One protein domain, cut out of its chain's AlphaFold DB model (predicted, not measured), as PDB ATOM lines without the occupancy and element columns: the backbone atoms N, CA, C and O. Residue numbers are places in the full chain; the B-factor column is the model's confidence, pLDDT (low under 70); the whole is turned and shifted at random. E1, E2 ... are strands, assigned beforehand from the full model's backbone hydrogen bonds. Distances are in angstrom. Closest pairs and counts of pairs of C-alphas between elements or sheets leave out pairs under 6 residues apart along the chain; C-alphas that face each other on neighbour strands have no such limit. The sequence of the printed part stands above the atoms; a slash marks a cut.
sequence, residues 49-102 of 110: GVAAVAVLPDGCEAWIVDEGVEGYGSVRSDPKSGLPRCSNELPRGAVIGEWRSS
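This is residues 49 to 102 of the 110 residues of an uncharacterized protein of Maritimibacter sp (UniProt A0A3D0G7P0). There is little regular structure: a small three-stranded antiparallel sheet, E1, E2, E3 in order, and a long unnamed stretch, residues 76 to 102, that loops away from E3 and folds back so that residues 95 to 96 pair with E1. The 54 printed residues, 15 of them in the named strands, are all strand by class, with no named helix. The whole is compact, with a radius of gyration of the C-alphas of 11.2 A and spans of 31 by 22 by 14 A.

E1, residues 52 to 55, begins at C-alpha 52 (508.200, 466.575, 459.292) and is 9.8 A long. E2, residues 61 to 66, is 16.2 A long. E3, residues 71 to 75, is 13.8 A long and ends at C-alpha 75 (518.559, 464.995, 464.622).

The strands form a meander, each the antiparallel neighbour of the one before. In the hairpin E1 and E2, at 137 degrees, N 52 and O 64 are 2.9 A apart, within hydrogen-bond range. In the hairpin E2 and E3, at 163 degrees, N 63 and O 74 are 2.8 A apart, also within range. Residues 53 to 54 of E1 pair antiparallel with residues 95 to 96.

The farthest C-alphas, Val 69 and Lys 80, are 33.4 A apart. Both links are tight, the printed part has no cut, and no printed residue is under 70 in pLDDT.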
ATOM      1  N   GLY A  49     510.038 457.922 454.830       78.62
ATOM      2  CA  GLY A  49     509.330 458.944 454.058       78.62
ATOM      3  C   GLY A  49     508.193 459.653 454.797       78.62
ATOM      4  O   GLY A  49     507.602 460.561 454.218       78.62
ATOM      5  N   VAL A  50     507.910 459.294 456.053       85.44
ATOM      6  CA  VAL A  50     506.902 459.959 456.887       85.44
ATOM      7  C   VAL A  50     507.605 460.647 458.053       85.44
ATOM      8  O   VAL A  50     507.891 460.011 459.062       85.44
ATOM      9  N   ALA A  51     507.940 461.926 457.875       91.00
ATOM     10  CA  ALA A  51     508.456 462.798 458.926       91.00
ATOM     11  C   ALA A  51     508.383 464.269 458.505       91.00
ATOM     12  O   ALA A  51     508.717 464.622 457.368       91.00
ATOM     13  N   ALA A  52     508.047 465.138 459.455       94.12
ATOM     14  CA  ALA A  52     508.200 466.575 459.292       94.12
ATOM     15  C   ALA A  52     509.584 467.028 459.768       94.12
ATOM     16  O   ALA A  52     510.265 466.352 460.543       94.12
ATOM     17  N   VAL A  53     509.997 468.208 459.311       95.44
ATOM     18  CA  VAL A  53     511.207 468.889 459.768       95.44
ATOM     19  C   VAL A  53     510.824 469.925 460.814       95.44
ATOM     20  O   VAL A  53     510.165 470.912 460.490       95.44
ATOM     21  N   ALA A  54     511.276 469.727 462.048       96.44
ATOM     22  CA  ALA A  54     511.241 470.744 463.090       96.44
ATOM     23  C   ALA A  54     512.537 471.563 463.069       96.44
ATOM     24  O   ALA A  54     513.633 471.000 463.087       96.44
ATOM     25  N   VAL A  55     512.420 472.890 463.052       96.94
ATOM     26  CA  VAL A  55     513.557 473.818 463.120       96.94
ATOM     27  C   VAL A  55     513.715 474.300 464.557       96.94
ATOM     28  O   VAL A  55     512.884 475.045 465.079       96.94
ATOM     29  N   LEU A  56     514.795 473.881 465.204       96.19
ATOM     30  CA  LEU A  56     515.083 474.171 466.602       96.19
ATOM     31  C   LEU A  56     515.496 475.644 466.813       96.19
ATOM     32  O   LEU A  56     515.853 476.343 465.858       96.19
ATOM     33  N   PRO A  57     515.477 476.154 468.063       96.00
ATOM     34  CA  PRO A  57     515.847 477.542 468.360       96.00
ATOM     35  C   PRO A  57     517.272 477.919 467.945       96.00
ATOM     36  O   PRO A  57     517.530 479.079 467.625       96.00
ATOM     37  N   ASP A  58     518.192 476.956 467.920       95.25
ATOM     38  CA  ASP A  58     519.573 477.119 467.456       95.25
ATOM     39  C   ASP A  58     519.709 477.088 465.920       95.25
ATOM     40  O   ASP A  58     520.713 477.560 465.384       95.25
ATOM     41  N   GLY A  59     518.640 476.744 465.194       95.56
ATOM     42  CA  GLY A  59     518.589 476.686 463.730       95.56
ATOM     43  C   GLY A  59     518.989 475.322 463.176       95.56
ATOM     44  O   GLY A  59     519.102 475.163 461.961       95.56
ATOM     45  N   CYS A  60     519.218 474.344 464.049       97.12
ATOM     46  CA  CYS A  60     519.394 472.957 463.666       97.12
ATOM     47  C   CYS A  60     518.046 472.276 463.440       97.12
ATOM     48  O   CYS A  60     517.007 472.709 463.935       97.12
ATOM     49  N   GLU A  61     518.060 471.216 462.647       97.44
ATOM     50  CA  GLU A  61     516.852 470.537 462.204       97.44
ATOM     51  C   GLU A  61     516.721 469.161 462.853       97.44
ATOM     52  O   GLU A  61     517.704 468.443 463.061       97.44
ATOM     53  N   ALA A  62     515.482 468.774 463.138       96.12
ATOM     54  CA  ALA A  62     515.122 467.452 463.619       96.12
ATOM     55  C   ALA A  62     514.019 466.854 462.745       96.12
ATOM     56  O   ALA A  62     513.128 467.564 462.275       96.12
ATOM     57  N   TRP A  63     514.079 465.544 462.541       94.88
ATOM     58  CA  TRP A  63     512.932 464.770 462.099       94.88
ATOM     59  C   TRP A  63     511.982 464.598 463.267       94.88
ATOM     60  O   TRP A  63     512.427 464.217 464.352       94.88
ATOM     61  N   ILE A  64     510.700 464.854 463.026       93.31
ATOM     62  CA  ILE A  64     509.634 464.543 463.970       93.31
ATOM     63  C   ILE A  64     508.556 463.700 463.296       93.31
ATOM     64  O   ILE A  64     508.231 463.905 462.123       93.31
ATOM     65  N   VAL A  65     508.021 462.758 464.059       90.06
ATOM     66  CA  VAL A  65     506.876 461.921 463.700       90.06
ATOM     67  C   VAL A  65     505.989 461.819 464.928       90.06
ATOM     68  O   VAL A  65     506.511 461.698 466.033       90.06
ATOM     69  N   ASP A  66     504.680 461.858 464.739       86.31
ATOM     70  CA  ASP A  66     503.707 461.704 465.816       86.31
ATOM     71  C   ASP A  66     502.564 460.790 465.361       86.31
ATOM     72  O   ASP A  66     502.051 460.941 464.249       86.31
ATOM     73  N   GLU A  67     502.164 459.843 466.207       80.75
ATOM     74  CA  GLU A  67     500.950 459.035 466.004       80.75
ATOM     75  C   GLU A  67     499.783 459.450 466.915       80.75
ATOM     76  O   GLU A  67     498.714 458.843 466.896       80.75
ATOM     77  N   GLY A  68     499.972 460.533 467.670       78.38
ATOM     78  CA  GLY A  68     499.000 461.197 468.532       78.38
ATOM     79  C   GLY A  68     499.113 460.803 470.010       78.38
ATOM     80  O   GLY A  68     498.731 461.589 470.879       78.38
ATOM     81  N   VAL A  69     499.644 459.610 470.321       77.88
ATOM     82  CA  VAL A  69     499.998 459.186 471.698       77.88
ATOM     83  C   VAL A  69     501.498 459.310 471.950       77.88
ATOM     84  O   VAL A  69     501.909 459.802 473.004       77.88
ATOM     85  N   GLU A  70     502.308 458.843 471.000       79.62
ATOM     86  CA  GLU A  70     503.761 458.796 471.091       79.62
ATOM     87  C   GLU A  70     504.405 459.573 469.937       79.62
ATOM     88  O   GLU A  70     504.015 459.469 468.774       79.62
ATOM     89  N   GLY A  71     505.422 460.364 470.286       82.81
ATOM     90  CA  GLY A  71     506.193 461.165 469.347       82.81
ATOM     91  C   GLY A  71     507.635 460.680 469.251       82.81
ATOM     92  O   GLY A  71     508.296 460.422 470.259       82.81
ATOM     93  N   TYR A  72     508.157 460.636 468.029       86.31
ATOM     94  CA  TYR A  72     509.527 460.251 467.723       86.31
ATOM     95  C   TYR A  72     510.304 461.450 467.198       86.31
ATOM     96  O   TYR A  72     509.818 462.222 466.372       86.31
ATOM     97  N   GLY A  73     511.545 461.587 467.659       90.69
ATOM     98  CA  GLY A  73     512.426 462.681 467.277       90.69
ATOM     99  C   GLY A  73     513.850 462.203 467.052       90.69
ATOM    100  O   GLY A  73     514.382 461.419 467.838       90.69
ATOM    101  N   SER A  74     514.492 462.693 465.995       91.50
ATOM    102  CA  SER A  74     515.927 462.497 465.789       91.50
ATOM    103  C   SER A  74     516.543 463.693 465.086       91.50
ATOM    104  O   SER A  74     515.882 464.379 464.309       91.50
ATOM    105  N   VAL A  75     517.826 463.946 465.333       95.56
ATOM    106  CA  VAL A  75     518.559 464.995 464.622       95.56
ATOM    107  C   VAL A  75     518.553 464.685 463.128       95.56
ATOM    108  O   VAL A  75     518.887 463.578 462.700       95.56
ATOM    109  N   ARG A  76     518.193 465.680 462.313       94.69
ATOM    110  CA  ARG A  76     518.300 465.569 460.864       94.69
ATOM    111  C   ARG A  76     519.751 465.807 460.476       94.69
ATOM    112  O   ARG A  76     520.227 466.937 460.503       94.69
ATOM    113  N   SER A  77     520.452 464.746 460.099       95.56
ATOM    114  CA  SER A  77     521.824 464.861 459.605       95.56
ATOM    115  C   SER A  77     521.870 465.229 458.122       95.56
ATOM    116  O   SER A  77     521.042 464.790 457.322       95.56
ATOM    117  N   ASP A  78     522.875 466.011 457.740       94.12
ATOM    118  CA  ASP A  78     523.250 466.214 456.347       94.12
ATOM    119  C   ASP A  78     523.813 464.898 455.774       94.12
ATOM    120  O   ASP A  78     524.786 464.365 456.312       94.12
ATOM    121  N   PRO A  79     523.249 464.354 454.682       91.81
ATOM    122  CA  PRO A  79     523.631 463.034 454.180       91.81
ATOM    123  C   PRO A  79     525.059 462.983 453.619       91.81
ATOM    124  O   PRO A  79     525.596 461.894 453.426       91.81
ATOM    125  N   LYS A  80     525.686 464.134 453.340       95.56
ATOM    126  CA  LYS A  80     527.053 464.199 452.814       95.56
ATOM    127  C   LYS A  80     528.102 464.191 453.926       95.56
ATOM    128  O   LYS A  80     529.125 463.526 453.790       95.56
ATOM    129  N   SER A  81     527.881 464.956 454.988       95.94
ATOM    130  CA  SER A  81     528.824 465.134 456.098       95.94
ATOM    131  C   SER A  81     528.515 464.260 457.313       95.94
ATOM    132  O   SER A  81     529.403 464.028 458.128       95.94
ATOM    133  N   GLY A  82     527.271 463.802 457.464       95.50
ATOM    134  CA  GLY A  82     526.778 463.114 458.659       95.50
ATOM    135  C   GLY A  82     526.562 464.031 459.869       95.50
ATOM    136  O   GLY A  82     526.084 463.569 460.903       95.50
ATOM    137  N   LEU A  83     526.892 465.322 459.753       96.31
ATOM    138  CA  LEU A  83     526.715 466.310 460.814       96.31
ATOM    139  C   LEU A  83     525.256 466.774 460.897       96.31
ATOM    140  O   LEU A  83     524.532 466.665 459.904       96.31
ATOM    141  N   PRO A  84     524.815 467.328 462.041       96.94
ATOM    142  CA  PRO A  84     523.504 467.961 462.139       96.94
ATOM    143  C   PRO A  84     523.306 469.001 461.033       96.94
ATOM    144  O   PRO A  84     524.171 469.849 460.797       96.94
ATOM    145  N   ARG A  85     522.162 468.946 460.348       96.38
ATOM    146  CA  ARG A  85     521.778 469.967 459.377       96.38
ATOM    147  C   ARG A  85     521.299 471.190 460.147       96.38
ATOM    148  O   ARG A  85     520.248 471.152 460.777       96.38
ATOM    149  N   CYS A  86     522.069 472.272 460.083       95.94
ATOM    150  CA  CYS A  86     521.699 473.554 460.670       95.94
ATOM    151  C   CYS A  86     521.736 474.639 459.596       95.94
ATOM    152  O   CYS A  86     522.710 474.743 458.847       95.94
ATOM    153  N   SER A  87     520.663 475.422 459.488       90.75
ATOM    154  CA  SER A  87     520.494 476.409 458.421       90.75
ATOM    155  C   SER A  87     519.689 477.627 458.888       90.75
ATOM    156  O   SER A  87     519.060 477.625 459.942       90.75
ATOM    157  N   ASN A  88     519.718 478.695 458.088       93.56
ATOM    158  CA  ASN A  88     518.809 479.842 458.223       93.56
ATOM    159  C   ASN A  88     517.777 479.879 457.079       93.56
ATOM    160  O   ASN A  88     517.164 480.914 456.838       93.56
ATOM    161  N   GLU A  89     517.630 478.779 456.332       93.00
ATOM    162  CA  GLU A  89     516.717 478.687 455.183       93.00
ATOM    163  C   GLU A  89     515.254 478.616 455.630       93.00
ATOM    164  O   GLU A  89     514.358 479.065 454.918       93.00
ATOM    165  N   LEU A  90     515.024 478.045 456.814       92.31
ATOM    166  CA  LEU A  90     513.708 477.806 457.385       92.31
ATOM    167  C   LEU A  90     513.531 478.623 458.676       92.31
ATOM    168  O   LEU A  90     514.500 478.830 459.416       92.31
ATOM    169  N   PRO A  91     512.311 479.104 458.968       94.25
ATOM    170  CA  PRO A  91     512.046 479.862 460.182       94.25
ATOM    171  C   PRO A  91     512.225 478.997 461.435       94.25
ATOM    172  O   PRO A  91     511.774 477.856 461.493       94.25
ATOM    173  N   ARG A  92     512.868 479.561 462.462       95.25
ATOM    174  CA  ARG A  92     513.061 478.902 463.764       95.25
ATOM    175  C   ARG A  92     511.719 478.690 464.456       95.25
ATOM    176  O   ARG A  92     510.852 479.559 464.399       95.25
ATOM    177  N   GLY A  93     511.573 477.554 465.132       92.56
ATOM    178  CA  GLY A  93     510.326 477.150 465.782       92.56
ATOM    179  C   GLY A  93     509.252 476.647 464.815       92.56
ATOM    180  O   GLY A  93     508.134 476.395 465.251       92.56
ATOM    181  N   ALA A  94     509.560 476.510 463.521       93.62
ATOM    182  CA  ALA A  94     508.618 475.977 462.547       93.62
ATOM    183  C   ALA A  94     508.687 474.450 462.450       93.62
ATOM    184  O   ALA A  94     509.748 473.846 462.622       93.62
ATOM    185  N   VAL A  95     507.548 473.858 462.093       94.00
ATOM    186  CA  VAL A  95     507.407 472.463 461.670       94.00
ATOM    187  C   VAL A  95     506.950 472.463 460.216       94.00
ATOM    188  O   VAL A  95     505.979 473.137 459.871       94.00
ATOM    189  N   ILE A  96     507.676 471.759 459.349       93.06
ATOM    190  CA  ILE A  96     507.453 471.764 457.899       93.06
ATOM    191  C   ILE A  96     507.306 470.331 457.393       93.06
ATOM    192  O   ILE A  96     508.218 469.521 457.553       93.06
ATOM    193  N   GLY A  97     506.193 470.045 456.721       91.62
ATOM    194  CA  GLY A  97     505.865 468.718 456.194       91.62
ATOM    195  C   GLY A  97     504.784 468.010 457.010       91.62
ATOM    196  O   GLY A  97     504.268 468.566 457.975       91.62
ATOM    197  N   GLU A  98     504.435 466.796 456.588       89.88
ATOM    198  CA  GLU A  98     503.491 465.938 457.307       89.88
ATOM    199  C   GLU A  98     504.213 465.250 458.468       89.88
ATOM    200  O   GLU A  98     505.207 464.554 458.250       89.88
ATOM    201  N   TRP A  99     503.736 465.475 459.692       89.12
ATOM    202  CA  TRP A  99     504.302 464.863 460.897       89.12
ATOM    203  C   TRP A  99     503.518 463.628 461.335       89.12
ATOM    204  O   TRP A  99     504.075 462.796 462.048       89.12
ATOM    205  N   ARG A 100     502.254 463.484 460.912       86.75
ATOM    206  CA  ARG A 100     501.399 462.396 461.378       86.75
ATOM    207  C   ARG A 100     501.717 461.093 460.669       86.75
ATOM    208  O   ARG A 100     501.614 460.998 459.445       86.75
ATOM    209  N   SER A 101     502.034 460.060 461.440       84.00
ATOM    210  CA  SER A 101     502.129 458.681 460.945       84.00
ATOM    211  C   SER A 101     500.804 457.925 461.022       84.00
ATOM    212  O   SER A 101     500.658 456.903 460.345       84.00
ATOM    213  N   SER A 102     499.838 458.432 461.794       78.56
ATOM    214  CA  SER A 102     498.544 457.795 462.032       78.56
ATOM    215  C   SER A 102     497.404 458.809 462.240       78.56
ATOM    216  O   SER A 102     497.655 459.909 462.733       78.56
TER     217      SER A 102